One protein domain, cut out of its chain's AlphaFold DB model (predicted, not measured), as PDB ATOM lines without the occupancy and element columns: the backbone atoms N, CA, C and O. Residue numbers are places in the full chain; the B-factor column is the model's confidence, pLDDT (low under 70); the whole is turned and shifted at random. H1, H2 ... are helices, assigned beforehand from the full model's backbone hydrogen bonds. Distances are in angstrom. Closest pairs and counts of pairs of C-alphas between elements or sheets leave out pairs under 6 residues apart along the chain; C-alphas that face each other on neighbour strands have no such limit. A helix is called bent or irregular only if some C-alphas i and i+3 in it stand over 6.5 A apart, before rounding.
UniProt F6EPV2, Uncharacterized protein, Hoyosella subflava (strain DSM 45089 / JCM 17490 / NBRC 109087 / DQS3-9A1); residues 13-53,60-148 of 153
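What this domain is: This is residues 13 to 53 and 60 to 148 of the 153 residues of an uncharacterized protein of Hoyosella subflava (strain DSM 45089 / JCM 17490 / NBRC 109087 / DQS3-9A1) (UniProt F6EPV2). Long helices H4 and H5 lie side by side as a rod; H3 packs along one half, and H1 and bent H2 gather at the other end. The 130 printed residues have five named helices, H1 to H5: all helix. The whole is loose, radius of gyration of the C-alphas 17.3 A, spans 52 by 25 by 21 A.

Where its parts are: H1, residues 23 to 27, begins at C-alpha (9.110, -25.176, 110.646). H2, 32 to 53, by hydrogen bonds one helix, is bent: C-alphas 41 and 44 are 9.3 A apart. H3 is 60 to 78; H4, 80 to 112, is irregular, C-alphas 81 and 84 being 8.3 A apart; H5, 119 to 148, ends at C-alpha 148 at (7.289, -34.685, 76.251).

How they stand to each other: H3, H4 and H5, each running against the one before, make an up-and-down bundle; the closest C-alphas of H4 and H5, Glu 103 and Ala 123, are 4.3 A apart. O i to N i+4 pairs within hydrogen-bond range are 14 of 15 in H3, 25 of 29 in H4.

The domain as a whole: Residues 54 to 59 are cut out; C-alphas 53 and 60 are 10.1 A apart.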
ATOM      1  N   SER A  13      18.338 -27.191 114.581       72.56
ATOM      2  CA  SER A  13      17.805 -26.877 115.917       72.56
ATOM      3  C   SER A  13      16.273 -26.913 116.010       72.56
ATOM      4  O   SER A  13      15.731 -27.002 117.108       72.56
ATOM      5  N   LEU A  14      15.567 -26.862 114.874       87.38
ATOM      6  CA  LEU A  14      14.102 -26.803 114.833       87.38
ATOM      7  C   LEU A  14      13.459 -28.189 114.867       87.38
ATOM      8  O   LEU A  14      12.272 -28.312 115.158       87.38
ATOM      9  N   THR A  15      14.217 -29.236 114.544       91.62
ATOM     10  CA  THR A  15      13.690 -30.601 114.496       91.62
ATOM     11  C   THR A  15      13.844 -31.276 115.852       91.62
ATOM     12  O   THR A  15      14.961 -31.496 116.312       91.62
ATOM     13  N   ASN A  16      12.725 -31.622 116.484       92.19
ATOM     14  CA  ASN A  16      12.682 -32.352 117.753       92.19
ATOM     15  C   ASN A  16      11.367 -33.148 117.875       92.19
ATOM     16  O   ASN A  16      10.597 -33.218 116.918       92.19
ATOM     17  N   ASP A  17      11.104 -33.737 119.041       94.12
ATOM     18  CA  ASP A  17       9.915 -34.570 119.272       94.12
ATOM     19  C   ASP A  17       8.588 -33.806 119.120       94.12
ATOM     20  O   ASP A  17       7.589 -34.387 118.696       94.12
ATOM     21  N   LEU A  18       8.571 -32.503 119.425       94.25
ATOM     22  CA  LEU A  18       7.390 -31.650 119.271       94.25
ATOM     23  C   LEU A  18       7.258 -31.102 117.846       94.25
ATOM     24  O   LEU A  18       6.147 -30.929 117.358       94.25
ATOM     25  N   ALA A  19       8.375 -30.883 117.153       93.62
ATOM     26  CA  ALA A  19       8.431 -30.389 115.784       93.62
ATOM     27  C   ALA A  19       9.244 -31.339 114.879       93.62
ATOM     28  O   ALA A  19      10.332 -30.985 114.416       93.62
ATOM     29  N   PRO A  20       8.738 -32.547 114.564       91.69
ATOM     30  CA  PRO A  20       9.493 -33.567 113.826       91.69
ATOM     31  C   PRO A  20       9.828 -33.177 112.380       91.69
ATOM     32  O   PRO A  20      10.631 -33.839 111.725       91.69
ATOM     33  N   ARG A  21       9.200 -32.120 111.849       90.06
ATOM     34  CA  ARG A  21       9.510 -31.534 110.537       90.06
ATOM     35  C   ARG A  21       9.943 -30.068 110.645       90.06
ATOM     36  O   ARG A  21       9.812 -29.323 109.675       90.06
ATOM     37  N   GLY A  22      10.418 -29.646 111.818       91.06
ATOM     38  CA  GLY A  22      10.847 -28.276 112.078       91.06
ATOM     39  C   GLY A  22       9.743 -27.264 111.794       91.06
ATOM     40  O   GLY A  22       8.613 -27.431 112.247       91.06
ATOM     41  N   ILE A  23      10.058 -26.243 110.992       91.19
ATOM     42  CA  ILE A  23       9.110 -25.176 110.646       91.19
ATOM     43  C   ILE A  23       7.819 -25.713 110.010       91.19
ATOM     44  O   ILE A  23       6.750 -25.199 110.299       91.19
ATOM     45  N   VAL A  24       7.878 -26.818 109.254       91.62
ATOM     46  CA  VAL A  24       6.680 -27.427 108.646       91.62
ATOM     47  C   VAL A  24       5.738 -28.000 109.707       91.62
ATOM     48  O   VAL A  24       4.527 -28.017 109.522       91.62
ATOM     49  N   SER A  25       6.255 -28.475 110.844       94.56
ATOM     50  CA  SER A  25       5.392 -28.861 111.968       94.56
ATOM     51  C   SER A  25       4.664 -27.652 112.558       94.56
ATOM     52  O   SER A  25       3.516 -27.784 112.968       94.56
ATOM     53  N   PHE A  26       5.309 -26.487 112.549       94.88
ATOM     54  CA  PHE A  26       4.759 -25.235 113.061       94.88
ATOM     55  C   PHE A  26       3.706 -24.630 112.120       94.88
ATOM     56  O   PHE A  26       2.661 -24.202 112.598       94.88
ATOM     57  N   GLU A  27       3.894 -24.725 110.796       96.62
ATOM     58  CA  GLU A  27       2.873 -24.380 109.784       96.62
ATOM     59  C   GLU A  27       1.536 -25.104 110.034       96.62
ATOM     60  O   GLU A  27       0.460 -24.565 109.785       96.62
ATOM     61  N   PHE A  28       1.600 -26.341 110.541       96.88
ATOM     62  CA  PHE A  28       0.446 -27.210 110.769       96.88
ATOM     63  C   PHE A  28       0.116 -27.428 112.253       96.88
ATOM     64  O   PHE A  28      -0.595 -28.382 112.576       96.88
ATOM     65  N   VAL A  29       0.583 -26.559 113.155       96.25
ATOM     66  CA  VAL A  29       0.353 -26.734 114.598       96.25
ATOM     67  C   VAL A  29      -1.117 -26.554 114.988       96.25
ATOM     68  O   VAL A  29      -1.629 -27.323 115.792       96.25
ATOM     69  N   GLY A  30      -1.822 -25.592 114.378       95.81
ATOM     70  CA  GLY A  30      -3.282 -25.428 114.473       95.81
ATOM     71  C   GLY A  30      -3.854 -25.046 115.849       95.81
ATOM     72  O   GLY A  30      -5.041 -24.737 115.928       95.81
ATOM     73  N   ASP A  31      -3.027 -25.029 116.894       96.94
ATOM     74  CA  ASP A  31      -3.393 -24.775 118.287       96.94
ATOM     75  C   ASP A  31      -2.321 -23.919 118.986       96.94
ATOM     76  O   ASP A  31      -1.118 -24.118 118.781       96.94
ATOM     77  N   SER A  32      -2.752 -22.940 119.786       96.94
ATOM     78  CA  SER A  32      -1.843 -21.989 120.442       96.94
ATOM     79  C   SER A  32      -1.024 -22.585 121.594       96.94
ATOM     80  O   SER A  32       0.126 -22.178 121.771       96.94
ATOM     81  N   GLU A  33      -1.542 -23.568 122.336       97.69
ATOM     82  CA  GLU A  33      -0.805 -24.252 123.411       97.69
ATOM     83  C   GLU A  33       0.304 -25.130 122.821       97.69
ATOM     84  O   GLU A  33       1.462 -25.058 123.242       97.69
ATOM     85  N   ALA A  34      -0.015 -25.889 121.771       97.12
ATOM     86  CA  ALA A  34       0.970 -26.673 121.033       97.12
ATOM     87  C   ALA A  34       2.026 -25.778 120.356       97.12
ATOM     88  O   ALA A  34       3.215 -26.112 120.366       97.12
ATOM     89  N   ALA A  35       1.624 -24.621 119.815       97.25
ATOM     90  CA  ALA A  35       2.549 -23.634 119.258       97.25
ATOM     91  C   ALA A  35       3.518 -23.101 120.323       97.25
ATOM     92  O   ALA A  35       4.723 -23.038 120.075       97.25
ATOM     93  N   ALA A  36       3.018 -22.770 121.517       97.56
ATOM     94  CA  ALA A  36       3.852 -22.338 122.634       97.56
ATOM     95  C   ALA A  36       4.853 -23.424 123.049       97.56
ATOM     96  O   ALA A  36       6.048 -23.146 123.143       97.56
ATOM     97  N   ALA A  37       4.403 -24.676 123.183       97.50
ATOM     98  CA  ALA A  37       5.276 -25.800 123.518       97.50
ATOM     99  C   ALA A  37       6.391 -26.014 122.474       97.50
ATOM    100  O   ALA A  37       7.548 -26.240 122.838       97.50
ATOM    101  N   MET A  38       6.081 -25.894 121.175       96.62
ATOM    102  CA  MET A  38       7.093 -25.946 120.110       96.62
ATOM    103  C   MET A  38       8.103 -24.799 120.244       96.62
ATOM    104  O   MET A  38       9.310 -25.045 120.263       96.62
ATOM    105  N   LEU A  39       7.633 -23.558 120.393       96.06
ATOM    106  CA  LEU A  39       8.498 -22.383 120.529       96.06
ATOM    107  C   LEU A  39       9.387 -22.450 121.777       96.06
ATOM    108  O   LEU A  39      10.523 -21.974 121.748       96.06
ATOM    109  N   ASP A  40       8.887 -22.998 122.880       96.31
ATOM    110  CA  ASP A  40       9.656 -23.212 124.109       96.31
ATOM    111  C   ASP A  40      10.724 -24.291 123.912       96.31
ATOM    112  O   ASP A  40      11.874 -24.097 124.304       96.31
ATOM    113  N   SER A  41      10.392 -25.379 123.209       95.56
ATOM    114  CA  SER A  41      11.347 -26.448 122.891       95.56
ATOM    115  C   SER A  41      12.500 -26.006 121.983       95.56
ATOM    116  O   SER A  41      13.582 -26.591 122.021       95.56
ATOM    117  N   TRP A  42      12.284 -24.968 121.178       94.25
ATOM    118  CA  TRP A  42      13.297 -24.371 120.306       94.25
ATOM    119  C   TRP A  42      14.217 -23.384 121.032       94.25
ATOM    120  O   TRP A  42      15.334 -23.123 120.574       94.25
ATOM    121  N   GLY A  43      13.762 -22.828 122.159       93.94
ATOM    122  CA  GLY A  43      14.467 -21.778 122.886       93.94
ATOM    123  C   GLY A  43      14.765 -20.542 122.027       93.94
ATOM    124  O   GLY A  43      14.262 -20.369 120.917       93.94
ATOM    125  N   GLU A  44      15.618 -19.656 122.537       92.69
ATOM    126  CA  GLU A  44      15.958 -18.401 121.853       92.69
ATOM    127  C   GLU A  44      16.624 -18.639 120.492       92.69
ATOM    128  O   GLU A  44      16.239 -18.043 119.485       92.69
ATOM    129  N   ARG A  45      17.591 -19.561 120.441       90.38
ATOM    130  CA  ARG A  45      18.334 -19.855 119.213       90.38
ATOM    131  C   ARG A  45      17.429 -20.391 118.108       90.38
ATOM    132  O   ARG A  45      17.505 -19.897 116.985       90.38
ATOM    133  N   GLY A  46      16.573 -21.367 118.414       92.00
ATOM    134  CA  GLY A  46      15.659 -21.915 117.418       92.00
ATOM    135  C   GLY A  46      14.644 -20.870 116.955       92.00
ATOM    136  O   GLY A  46      14.374 -20.773 115.765       92.00
ATOM    137  N   ARG A  47      14.168 -19.977 117.832       93.31
ATOM    138  CA  ARG A  47      13.298 -18.864 117.408       93.31
ATOM    139  C   ARG A  47      13.987 -17.908 116.428       93.31
ATOM    140  O   ARG A  47      13.355 -17.493 115.461       93.31
ATOM    141  N   ILE A  48      15.270 -17.594 116.624       91.81
ATOM    142  CA  ILE A  48      16.050 -16.772 115.676       91.81
ATOM    143  C   ILE A  48      16.206 -17.496 114.332       91.81
ATOM    144  O   ILE A  48      16.006 -16.890 113.278       91.81
ATOM    145  N   GLU A  49      16.531 -18.791 114.357       90.56
ATOM    146  CA  GLU A  49      16.642 -19.608 113.143       90.56
ATOM    147  C   GLU A  49      15.292 -19.691 112.401       90.56
ATOM    148  O   GLU A  49      15.246 -19.527 111.182       90.56
ATOM    149  N   ALA A  50      14.179 -19.855 113.120       91.69
ATOM    150  CA  ALA A  50      12.831 -19.834 112.555       91.69
ATOM    151  C   ALA A  50      12.477 -18.464 111.950       91.69
ATOM    152  O   ALA A  50      12.034 -18.416 110.805       91.69
ATOM    153  N   ALA A  51      12.743 -17.351 112.647       92.12
ATOM    154  CA  ALA A  51      12.531 -15.999 112.116       92.12
ATOM    155  C   ALA A  51      13.311 -15.758 110.817       92.12
ATOM    156  O   ALA A  51      12.781 -15.201 109.855       92.12
ATOM    157  N   PHE A  52      14.573 -16.192 110.782       89.94
ATOM    158  CA  PHE A  52      15.420 -16.072 109.602       89.94
ATOM    159  C   PHE A  52      14.885 -16.909 108.433       89.94
ATOM    160  O   PHE A  52      14.796 -16.405 107.315       89.94
ATOM    161  N   ASN A  53      14.471 -18.155 108.694       87.88
ATOM    162  CA  ASN A  53      13.860 -19.021 107.684       87.88
ATOM    163  C   ASN A  53      12.555 -18.423 107.128       87.88
ATOM    164  O   ASN A  53      12.400 -18.389 105.910       87.88
ATOM    165  N   PHE A  60      11.656 -16.486  98.644       88.62
ATOM    166  CA  PHE A  60      11.487 -17.733  97.933       88.62
ATOM    167  C   PHE A  60      10.153 -17.787  97.167       88.62
ATOM    168  O   PHE A  60      10.129 -18.281  96.035       88.62
ATOM    169  N   ILE A  61       9.080 -17.179  97.692       93.19
ATOM    170  CA  ILE A  61       7.797 -16.972  96.986       93.19
ATOM    171  C   ILE A  61       8.005 -16.328  95.607       93.19
ATOM    172  O   ILE A  61       7.433 -16.783  94.613       93.19
ATOM    173  N   LEU A  62       8.886 -15.324  95.516       92.94
ATOM    174  CA  LEU A  62       9.200 -14.631  94.257       92.94
ATOM    175  C   LEU A  62       9.894 -15.534  93.231       92.94
ATOM    176  O   LEU A  62       9.847 -15.246  92.036       92.94
ATOM    177  N   ALA A  63      10.538 -16.611  93.675       93.44
ATOM    178  CA  ALA A  63      11.193 -17.570  92.801       93.44
ATOM    179  C   ALA A  63      10.240 -18.696  92.385       93.44
ATOM    180  O   ALA A  63      10.103 -18.994  91.195       93.44
ATOM    181  N   TRP A  64       9.570 -19.339  93.346       94.19
ATOM    182  CA  TRP A  64       8.851 -20.579  93.060       94.19
ATOM    183  C   TRP A  64       7.501 -20.361  92.387       94.19
ATOM    184  O   TRP A  64       7.171 -21.111  91.466       94.19
ATOM    185  N   VAL A  65       6.744 -19.332  92.780       97.69
ATOM    186  CA  VAL A  65       5.432 -19.034  92.188       97.69
ATOM    187  C   VAL A  65       5.537 -18.844  90.670       97.69
ATOM    188  O   VAL A  65       4.849 -19.568  89.939       97.69
ATOM    189  N   PRO A  66       6.405 -17.950  90.142       97.94
ATOM    190  CA  PRO A  66       6.544 -17.811  88.699       97.94
ATOM    191  C   PRO A  66       7.137 -19.060  88.050       97.94
ATOM    192  O   PRO A  66       6.702 -19.419  86.957       97.94
ATOM    193  N   ALA A  67       8.072 -19.765  88.697       97.62
ATOM    194  CA  ALA A  67       8.652 -20.984  88.132       97.62
ATOM    195  C   ALA A  67       7.586 -22.065  87.874       97.62
ATOM    196  O   ALA A  67       7.516 -22.622  86.774       97.62
ATOM    197  N   VAL A  68       6.710 -22.326  88.849       97.94
ATOM    198  CA  VAL A  68       5.632 -23.319  88.712       97.94
ATOM    199  C   VAL A  68       4.552 -22.825  87.745       97.94
ATOM    200  O   VAL A  68       4.081 -23.595  86.905       97.94
ATOM    201  N   ALA A  69       4.190 -21.539  87.784       98.31
ATOM    202  CA  ALA A  69       3.233 -20.965  86.839       98.31
ATOM    203  C   ALA A  69       3.721 -21.080  85.381       98.31
ATOM    204  O   ALA A  69       2.990 -21.568  84.515       98.31
ATOM    205  N   ILE A  70       4.975 -20.704  85.108       98.38
ATOM    206  CA  ILE A  70       5.602 -20.822  83.782       98.38
ATOM    207  C   ILE A  70       5.681 -22.289  83.355       98.38
ATOM    208  O   ILE A  70       5.363 -22.603  82.209       98.38
ATOM    209  N   GLY A  71       6.033 -23.201  84.266       97.50
ATOM    210  CA  GLY A  71       6.029 -24.636  83.990       97.50
ATOM    211  C   GLY A  71       4.652 -25.142  83.547       97.50
ATOM    212  O   GLY A  71       4.548 -25.847  82.542       97.50
ATOM    213  N   CYS A  72       3.579 -24.730  84.227       97.69
ATOM    214  CA  CYS A  72       2.209 -25.082  83.840       97.69
ATOM    215  C   CYS A  72       1.855 -24.547  82.441       97.69
ATOM    216  O   CYS A  72       1.282 -25.275  81.625       97.69
ATOM    217  N   LEU A  73       2.245 -23.307  82.124       97.44
ATOM    218  CA  LEU A  73       2.046 -22.715  80.795       97.44
ATOM    219  C   LEU A  73       2.855 -23.430  79.705       97.44
ATOM    220  O   LEU A  73       2.341 -23.645  78.606       97.44
ATOM    221  N   TRP A  74       4.084 -23.849  80.006       96.44
ATOM    222  CA  TRP A  74       4.912 -24.640  79.096       96.44
ATOM    223  C   TRP A  74       4.247 -25.981  78.753       96.44
ATOM    224  O   TRP A  74       4.155 -26.341  77.576       96.44
ATOM    225  N   VAL A  75       3.702 -26.690  79.751       95.75
ATOM    226  CA  VAL A  75       2.913 -27.912  79.512       95.75
ATOM    227  C   VAL A  75       1.673 -27.590  78.671       95.75
ATOM    228  O   VAL A  75       1.376 -28.307  77.715       95.75
ATOM    229  N   ALA A  76       0.978 -26.486  78.961       95.06
ATOM    230  CA  ALA A  76      -0.236 -26.084  78.248       95.06
ATOM    231  C   ALA A  76       0.002 -25.865  76.746       95.06
ATOM    232  O   ALA A  76      -0.814 -26.281  75.924       95.06
ATOM    233  N   GLN A  77       1.132 -25.252  76.383       92.50
ATOM    234  CA  GLN A  77       1.529 -25.042  74.987       92.50
ATOM    235  C   GLN A  77       1.821 -26.356  74.254       92.50
ATOM    236  O   GLN A  77       1.618 -26.458  73.047       92.50
ATOM    237  N   ARG A  78       2.300 -27.369  74.978       89.25
ATOM    238  CA  ARG A  78       2.717 -28.655  74.409       89.25
ATOM    239  C   ARG A  78       1.566 -29.660  74.305       89.25
ATOM    240  O   ARG A  78       1.614 -30.563  73.469       89.25
ATOM    241  N   PHE A  79       0.528 -29.492  75.129       85.88
ATOM    242  CA  PHE A  79      -0.615 -30.397  75.228       85.88
ATOM    243  C   PHE A  79      -1.942 -29.627  75.198       85.88
ATOM    244  O   PHE A  79      -2.581 -29.395  76.226       85.88
ATOM    245  N   GLY A  80      -2.399 -29.285  73.988       80.44
ATOM    246  CA  GLY A  80      -3.593 -28.458  73.771       80.44
ATOM    247  C   GLY A  80      -4.890 -28.980  74.407       80.44
ATOM    248  O   GLY A  80      -5.760 -28.182  74.743       80.44
ATOM    249  N   ARG A  81      -5.008 -30.293  74.666       88.69
ATOM    250  CA  ARG A  81      -6.196 -30.901  75.302       88.69
ATOM    251  C   ARG A  81      -6.507 -30.331  76.693       88.69
ATOM    252  O   ARG A  81      -7.668 -30.296  77.077       88.69
ATOM    253  N   PHE A  82      -5.494 -29.895  77.442       91.00
ATOM    254  CA  PHE A  82      -5.652 -29.422  78.825       91.00
ATOM    255  C   PHE A  82      -5.317 -27.937  78.994       91.00
ATOM    256  O   PHE A  82      -5.102 -27.471  80.112       91.00
ATOM    257  N   VAL A  83      -5.271 -27.175  77.896       94.69
ATOM    258  CA  VAL A  83      -4.769 -25.795  77.893       94.69
ATOM    259  C   VAL A  83      -5.520 -24.874  78.863       94.69
ATOM    260  O   VAL A  83      -4.885 -24.079  79.550       94.69
ATOM    261  N   ILE A  84      -6.848 -25.002  78.966       96.62
ATOM    262  CA  ILE A  84      -7.672 -24.178  79.866       96.62
ATOM    263  C   ILE A  84      -7.343 -24.501  81.328       96.62
ATOM    264  O   ILE A  84      -7.039 -23.596  82.101       96.62
ATOM    265  N   ALA A  85      -7.335 -25.786  81.689       96.62
ATOM    266  CA  ALA A  85      -7.040 -26.235  83.048       96.62
ATOM    267  C   ALA A  85      -5.619 -25.851  83.488       96.62
ATOM    268  O   ALA A  85      -5.430 -25.370  84.599       96.62
ATOM    269  N   LEU A  86      -4.624 -25.997  82.610       97.06
ATOM    270  CA  LEU A  86      -3.231 -25.663  82.920       97.06
ATOM    271  C   LEU A  86      -2.995 -24.152  83.035       97.06
ATOM    272  O   LEU A  86      -2.200 -23.723  83.866       97.06
ATOM    273  N   ARG A  87      -3.707 -23.332  82.250       97.38
ATOM    274  CA  ARG A  87      -3.701 -21.869  82.419       97.38
ATOM    275  C   ARG A  87      -4.354 -21.455  83.735       97.38
ATOM    276  O   ARG A  87      -3.795 -20.624  84.438       97.38
ATOM    277  N   ALA A  88      -5.490 -22.059  84.089       98.06
ATOM    278  CA  ALA A  88      -6.132 -21.819  85.378       98.06
ATOM    279  C   ALA A  88      -5.212 -22.219  86.542       98.06
ATOM    280  O   ALA A  88      -5.049 -21.454  87.487       98.06
ATOM    281  N   LEU A  89      -4.544 -23.372  86.439       97.81
ATOM    282  CA  LEU A  89      -3.584 -23.841  87.436       97.81
ATOM    283  C   LEU A  89      -2.368 -22.917  87.562       97.81
ATOM    284  O   LEU A  89      -1.905 -22.695  88.677       97.81
ATOM    285  N   ALA A  90      -1.883 -22.346  86.453       98.06
ATOM    286  CA  ALA A  90      -0.827 -21.337  86.473       98.06
ATOM    287  C   ALA A  90      -1.259 -20.081  87.248       98.06
ATOM    288  O   ALA A  90      -0.516 -19.609  88.103       98.06
ATOM    289  N   THR A  91      -2.478 -19.581  87.014       98.25
ATOM    290  CA  THR A  91      -3.038 -18.451  87.776       98.25
ATOM    291  C   THR A  91      -3.234 -18.801  89.251       98.25
ATOM    292  O   THR A  91      -2.943 -17.981  90.119       98.25
ATOM    293  N   LEU A  92      -3.669 -20.026  89.564       98.25
ATOM    294  CA  LEU A  92      -3.813 -20.487  90.947       98.25
ATOM    295  C   LEU A  92      -2.481 -20.505  91.709       98.25
ATOM    296  O   LEU A  92      -2.506 -20.330  92.921       98.25
ATOM    297  N   GLN A  93      -1.323 -20.630  91.047       98.38
ATOM    298  CA  GLN A  93      -0.034 -20.513  91.746       98.38
ATOM    299  C   GLN A  93       0.167 -19.124  92.369       98.38
ATOM    300  O   GLN A  93       0.764 -19.020  93.433       98.38
ATOM    301  N   ILE A  94      -0.381 -18.065  91.762       98.06
ATOM    302  CA  ILE A  94      -0.360 -16.718  92.354       98.06
ATOM    303  C   ILE A  94      -1.176 -16.715  93.650       98.06
ATOM    304  O   ILE A  94      -0.728 -16.196  94.667       98.06
ATOM    305  N   VAL A  95      -2.350 -17.354  93.633       98.25
ATOM    306  CA  VAL A  95      -3.199 -17.513  94.823       98.25
ATOM    307  C   VAL A  95      -2.481 -18.333  95.902       98.25
ATOM    308  O   VAL A  95      -2.534 -17.973  97.073       98.25
ATOM    309  N   ALA A  96      -1.757 -19.387  95.521       98.00
ATOM    310  CA  ALA A  96      -0.932 -20.162  96.445       98.00
ATOM    311  C   ALA A  96       0.175 -19.314  97.084       98.00
ATOM    312  O   ALA A  96       0.374 -19.414  98.287       98.00
ATOM    313  N   GLY A  97       0.825 -18.433  96.315       97.81
ATOM    314  CA  GLY A  97       1.783 -17.460  96.845       97.81
ATOM    315  C   GLY A  97       1.164 -16.479  97.844       97.81
ATOM    316  O   GLY A  97       1.789 -16.149  98.843       97.81
ATOM    317  N   VAL A  98      -0.087 -16.050  97.635       98.31
ATOM    318  CA  VAL A  98      -0.808 -15.216  98.616       98.31
ATOM    319  C   VAL A  98      -1.072 -15.990  99.909       98.31
ATOM    320  O   VAL A  98      -0.861 -15.446 100.989       98.31
ATOM    321  N   PHE A  99      -1.496 -17.254  99.821       98.19
ATOM    322  CA  PHE A  99      -1.633 -18.099 101.010       98.19
ATOM    323  C   PHE A  99      -0.294 -18.304 101.722       98.19
ATOM    324  O   PHE A  99      -0.258 -18.240 102.943       98.19
ATOM    325  N   ASP A 100       0.796 -18.457 100.977       97.69
ATOM    326  CA  ASP A 100       2.154 -18.542 101.526       97.69
ATOM    327  C   ASP A 100       2.543 -17.277 102.313       97.69
ATOM    328  O   ASP A 100       3.062 -17.348 103.420       97.69
ATOM    329  N   MET A 101       2.191 -16.091 101.809       97.75
ATOM    330  CA  MET A 101       2.404 -14.841 102.550       97.75
ATOM    331  C   MET A 101       1.545 -14.748 103.819       97.75
ATOM    332  O   MET A 101       2.031 -14.285 104.848       97.75
ATOM    333  N   ILE A 102       0.271 -15.154 103.757       98.44
ATOM    334  CA  ILE A 102      -0.647 -15.133 104.914       98.44
ATOM    335  C   ILE A 102      -0.142 -16.065 106.015       98.44
ATOM    336  O   ILE A 102      -0.122 -15.694 107.187       98.44
ATOM    337  N   GLU A 103       0.264 -17.265 105.618       97.56
ATOM    338  CA  GLU A 103       0.834 -18.284 106.485       97.56
ATOM    339  C   GLU A 103       2.097 -17.753 107.185       97.56
ATOM    340  O   GLU A 103       2.124 -17.682 108.415       97.56
ATOM    341  N   ASN A 104       3.057 -17.229 106.420       96.62
ATOM    342  CA  ASN A 104       4.289 -16.654 106.957       96.62
ATOM    343  C   ASN A 104       4.046 -15.486 107.928       96.62
ATOM    344  O   ASN A 104       4.725 -15.363 108.948       96.62
ATOM    345  N   VAL A 105       3.061 -14.622 107.651       97.62
ATOM    346  CA  VAL A 105       2.676 -13.536 108.570       97.62
ATOM    347  C   VAL A 105       2.086 -14.086 109.871       97.62
ATOM    348  O   VAL A 105       2.408 -13.576 110.946       97.62
ATOM    349  N   ALA A 106       1.248 -15.121 109.797       97.75
ATOM    350  CA  ALA A 106       0.673 -15.750 110.981       97.75
ATOM    351  C   ALA A 106       1.750 -16.428 111.843       97.75
ATOM    352  O   ALA A 106       1.760 -16.237 113.060       97.75
ATOM    353  N   LEU A 107       2.705 -17.131 111.228       96.88
ATOM    354  CA  LEU A 107       3.833 -17.721 111.953       96.88
ATOM    355  C   LEU A 107       4.756 -16.669 112.568       96.88
ATOM    356  O   LEU A 107       5.185 -16.832 113.709       96.88
ATOM    357  N   LEU A 108       5.035 -15.569 111.860       96.50
ATOM    358  CA  LEU A 108       5.782 -14.448 112.435       96.50
ATOM    359  C   LEU A 108       5.053 -13.851 113.641       96.50
ATOM    360  O   LEU A 108       5.700 -13.513 114.629       96.50
ATOM    361  N   ASN A 109       3.723 -13.744 113.595       96.62
ATOM    362  CA  ASN A 109       2.949 -13.270 114.738       96.62
ATOM    363  C   ASN A 109       3.098 -14.208 115.946       96.62
ATOM    364  O   ASN A 109       3.436 -13.739 117.032       96.62
ATOM    365  N   LEU A 110       2.943 -15.520 115.738       96.12
ATOM    366  CA  LEU A 110       3.147 -16.533 116.779       96.12
ATOM    367  C   LEU A 110       4.560 -16.512 117.364       96.12
ATOM    368  O   LEU A 110       4.737 -16.762 118.551       96.12
ATOM    369  N   LEU A 111       5.566 -16.228 116.538       95.12
ATOM    370  CA  LEU A 111       6.964 -16.222 116.952       95.12
ATOM    371  C   LEU A 111       7.348 -14.955 117.736       95.12
ATOM    372  O   LEU A 111       8.161 -15.019 118.659       95.12
ATOM    373  N   LEU A 112       6.802 -13.800 117.342       93.50
ATOM    374  CA  LEU A 112       7.157 -12.487 117.893       93.50
ATOM    375  C   LEU A 112       6.258 -12.049 119.055       93.50
ATOM    376  O   LEU A 112       6.600 -11.106 119.771       93.50
ATOM    377  N   THR A 113       5.110 -12.695 119.233       93.25
ATOM    378  CA  THR A 113       4.142 -12.386 120.289       93.25
ATOM    379  C   THR A 113       3.818 -13.633 121.107       93.25
ATOM    380  O   THR A 113       4.346 -14.711 120.847       93.25
ATOM    381  N   ALA A 114       2.991 -13.497 122.147       90.00
ATOM    382  CA  ALA A 114       2.503 -14.666 122.866       90.00
ATOM    383  C   ALA A 114       1.566 -15.467 121.942       90.00
ATOM    384  O   ALA A 114       0.620 -14.870 121.422       90.00
ATOM    385  N   PRO A 115       1.788 -16.782 121.747       93.12
ATOM    386  CA  PRO A 115       0.898 -17.612 120.949       93.12
ATOM    387  C   PRO A 115      -0.548 -17.471 121.410       93.12
ATOM    388  O   PRO A 115      -0.871 -17.679 122.578       93.12
ATOM    389  N   SER A 116      -1.415 -17.092 120.482       95.75
ATOM    390  CA  SER A 116      -2.832 -16.912 120.746       95.75
ATOM    391  C   SER A 116      -3.639 -17.228 119.503       95.75
ATOM    392  O   SER A 116      -3.173 -17.073 118.370       95.75
ATOM    393  N   GLU A 117      -4.896 -17.588 119.710       96.94
ATOM    394  CA  GLU A 117      -5.831 -17.713 118.603       96.94
ATOM    395  C   GLU A 117      -6.101 -16.353 117.942       96.94
ATOM    396  O   GLU A 117      -6.070 -15.323 118.627       96.94
ATOM    397  N   PRO A 118      -6.358 -16.306 116.619       97.12
ATOM    398  CA  PRO A 118      -6.544 -17.429 115.685       97.12
ATOM    399  C   PRO A 118      -5.319 -17.737 114.792       97.12
ATOM    400  O   PRO A 118      -5.448 -18.329 113.716       97.12
ATOM    401  N   TRP A 119      -4.129 -17.258 115.158       98.06
ATOM    402  CA  TRP A 119      -2.949 -17.337 114.290       98.06
ATOM    403  C   TRP A 119      -2.537 -18.769 113.904       98.06
ATOM    404  O   TRP A 119      -2.247 -18.979 112.722       98.06
ATOM    405  N   PRO A 120      -2.582 -19.771 114.806       97.94
ATOM    406  CA  PRO A 120      -2.282 -21.156 114.456       97.94
ATOM    407  C   PRO A 120      -3.227 -21.726 113.394       97.94
ATOM    408  O   PRO A 120      -2.765 -22.407 112.480       97.94
ATOM    409  N   GLN A 121      -4.536 -21.437 113.455       98.25
ATOM    410  CA  GLN A 121      -5.471 -21.933 112.435       98.25
ATOM    411  C   GLN A 121      -5.310 -21.196 111.113       98.25
ATOM    412  O   GLN A 121      -5.461 -21.811 110.057       98.25
ATOM    413  N   ILE A 122      -5.018 -19.891 111.150       98.44
ATOM    414  CA  ILE A 122      -4.744 -19.122 109.932       98.44
ATOM    415  C   ILE A 122      -3.541 -19.725 109.205       98.44
ATOM    416  O   ILE A 122      -3.654 -20.017 108.013       98.44
ATOM    417  N   ALA A 123      -2.436 -19.965 109.922       97.88
ATOM    418  CA  ALA A 123      -1.255 -20.621 109.366       97.88
ATOM    419  C   ALA A 123      -1.610 -21.998 108.793       97.88
ATOM    420  O   ALA A 123      -1.336 -22.266 107.626       97.88
ATOM    421  N   TRP A 124      -2.341 -22.815 109.555       98.19
ATOM    422  CA  TRP A 124      -2.736 -24.163 109.149       98.19
ATOM    423  C   TRP A 124      -3.546 -24.193 107.847       98.19
ATOM    424  O   TRP A 124      -3.225 -24.938 106.916       98.19
ATOM    425  N   TRP A 125      -4.597 -23.373 107.748       98.50
ATOM    426  CA  TRP A 125      -5.452 -23.334 106.558       98.50
ATOM    427  C   TRP A 125      -4.710 -22.781 105.347       98.50
ATOM    428  O   TRP A 125      -4.848 -23.310 104.241       98.50
ATOM    429  N   ALA A 126      -3.903 -21.743 105.546       98.31
ATOM    430  CA  ALA A 126      -3.101 -21.165 104.485       98.31
ATOM    431  C   ALA A 126      -2.021 -22.152 103.994       98.31
ATOM    432  O   ALA A 126      -1.884 -22.347 102.783       98.31
ATOM    433  N   ALA A 127      -1.359 -22.876 104.902       97.00
ATOM    434  CA  ALA A 127      -0.421 -23.950 104.585       97.00
ATOM    435  C   ALA A 127      -1.095 -25.082 103.789       97.00
ATOM    436  O   ALA A 127      -0.601 -25.507 102.740       97.00
ATOM    437  N   LEU A 128      -2.270 -25.544 104.221       97.69
ATOM    438  CA  LEU A 128      -3.015 -26.583 103.508       97.69
ATOM    439  C   LEU A 128      -3.326 -26.165 102.062       97.69
ATOM    440  O   LEU A 128      -3.117 -26.944 101.124       97.69
ATOM    441  N   LEU A 129      -3.811 -24.937 101.872       97.94
ATOM    442  CA  LEU A 129      -4.190 -24.418 100.559       97.94
ATOM    443  C   LEU A 129      -2.967 -24.199  99.659       97.94
ATOM    444  O   LEU A 129      -2.983 -24.661  98.511       97.94
ATOM    445  N   LYS A 130      -1.889 -23.579 100.169       96.38
ATOM    446  CA  LYS A 130      -0.657 -23.344  99.394       96.38
ATOM    447  C   LYS A 130      -0.048 -24.664  98.923       96.38
ATOM    448  O   LYS A 130       0.201 -24.829  97.727       96.38
ATOM    449  N   PHE A 131       0.094 -25.651  99.816       95.12
ATOM    450  CA  PHE A 131       0.699 -26.938  99.467       95.12
ATOM    451  C   PHE A 131      -0.168 -27.760  98.519       95.12
ATOM    452  O   PHE A 131       0.379 -28.428  97.636       95.12
ATOM    453  N   SER A 132      -1.495 -27.694  98.640       97.38
ATOM    454  CA  SER A 132      -2.404 -28.383  97.717       97.38
ATOM    455  C   SER A 132      -2.251 -27.849  96.290       97.38
ATOM    456  O   SER A 132      -2.031 -28.618  95.352       97.38
ATOM    457  N   ILE A 133      -2.294 -26.524  96.121       97.94
ATOM    458  CA  ILE A 133      -2.191 -25.878  94.806       97.94
ATOM    459  C   ILE A 133      -0.791 -26.054  94.199       97.94
ATOM    460  O   ILE A 133      -0.668 -26.385  93.013       97.94
ATOM    461  N   LEU A 134       0.260 -25.874  95.004       97.00
ATOM    462  CA  LEU A 134       1.646 -26.097  94.588       97.00
ATOM    463  C   LEU A 134       1.850 -27.538  94.106       97.00
ATOM    464  O   LEU A 134       2.419 -27.765  93.037       97.00
ATOM    465  N   THR A 135       1.354 -28.521  94.864       96.81
ATOM    466  CA  THR A 135       1.506 -29.943  94.522       96.81
ATOM    467  C   THR A 135       0.841 -30.264  93.187       96.81
ATOM    468  O   THR A 135       1.455 -30.925  92.350       96.81
ATOM    469  N   LEU A 136      -0.367 -29.748  92.939       97.69
ATOM    470  CA  LEU A 136      -1.039 -29.911  91.646       97.69
ATOM    471  C   LEU A 136      -0.205 -29.338  90.489       97.69
ATOM    472  O   LEU A 136      -0.066 -29.993  89.455       97.69
ATOM    473  N   GLY A 137       0.385 -28.152  90.672       97.69
ATOM    474  CA  GLY A 137       1.271 -27.525  89.686       97.69
ATOM    475  C   GLY A 137       2.501 -28.377  89.374       97.69
ATOM    476  O   GLY A 137       2.774 -28.686  88.213       97.69
ATOM    477  N   VAL A 138       3.212 -28.827  90.409       97.50
ATOM    478  CA  VAL A 138       4.417 -29.660  90.265       97.50
ATOM    479  C   VAL A 138       4.104 -30.998  89.590       97.50
ATOM    480  O   VAL A 138       4.827 -31.406  88.681       97.50
ATOM    481  N   VAL A 139       3.009 -31.663  89.971       96.94
ATOM    482  CA  VAL A 139       2.580 -32.929  89.351       96.94
ATOM    483  C   VAL A 139       2.240 -32.733  87.872       96.94
ATOM    484  O   VAL A 139       2.666 -33.533  87.038       96.94
ATOM    485  N   ALA A 140       1.532 -31.654  87.521       96.12
ATOM    486  CA  ALA A 140       1.210 -31.342  86.128       96.12
ATOM    487  C   ALA A 140       2.475 -31.117  85.279       96.12
ATOM    488  O   ALA A 140       2.564 -31.623  84.156       96.12
ATOM    489  N   ILE A 141       3.469 -30.411  85.828       96.75
ATOM    490  CA  ILE A 141       4.768 -30.182  85.179       96.75
ATOM    491  C   ILE A 141       5.514 -31.499  84.973       96.75
ATOM    492  O   ILE A 141       5.953 -31.781  83.856       96.75
ATOM    493  N   ALA A 142       5.626 -32.321  86.018       96.00
ATOM    494  CA  ALA A 142       6.334 -33.597  85.955       96.00
ATOM    495  C   ALA A 142       5.698 -34.542  84.921       96.00
ATOM    496  O   ALA A 142       6.394 -35.078  84.057       96.00
ATOM    497  N   ALA A 143       4.369 -34.678  84.940       94.25
ATOM    498  CA  ALA A 143       3.634 -35.474  83.960       94.25
ATOM    499  C   ALA A 143       3.846 -34.953  82.528       94.25
ATOM    500  O   ALA A 143       4.122 -35.729  81.610       94.25
ATOM    501  N   GLY A 144       3.778 -33.633  82.332       93.44
ATOM    502  CA  GLY A 144       4.039 -33.002  81.039       93.44
ATOM    503  C   GLY A 144       5.462 -33.244  80.528       93.44
ATOM    504  O   GLY A 144       5.647 -33.530  79.343       93.44
ATOM    505  N   ALA A 145       6.461 -33.181  81.412       92.31
ATOM    506  CA  ALA A 145       7.861 -33.432  81.083       92.31
ATOM    507  C   ALA A 145       8.107 -34.890  80.664       92.31
ATOM    508  O   ALA A 145       8.739 -35.121  79.632       92.31
ATOM    509  N   VAL A 146       7.545 -35.861  81.394       92.75
ATOM    510  CA  VAL A 146       7.650 -37.293  81.063       92.75
ATOM    511  C   VAL A 146       7.050 -37.582  79.687       92.75
ATOM    512  O   VAL A 146       7.709 -38.179  78.838       92.75
ATOM    513  N   VAL A 147       5.833 -37.096  79.416       89.31
ATOM    514  CA  VAL A 147       5.186 -37.310  78.109       89.31
ATOM    515  C   VAL A 147       5.953 -36.603  76.986       89.31
ATOM    516  O   VAL A 147       6.063 -37.130  75.880       89.31
ATOM    517  N   ALA A 148       6.496 -35.410  77.239       86.50
ATOM    518  CA  ALA A 148       7.289 -34.685  76.251       86.50
ATOM    519  C   ALA A 148       8.624 -35.380  75.937       86.50
ATOM    520  O   ALA A 148       9.056 -35.330  74.784       86.50
TER     521      ALA A 148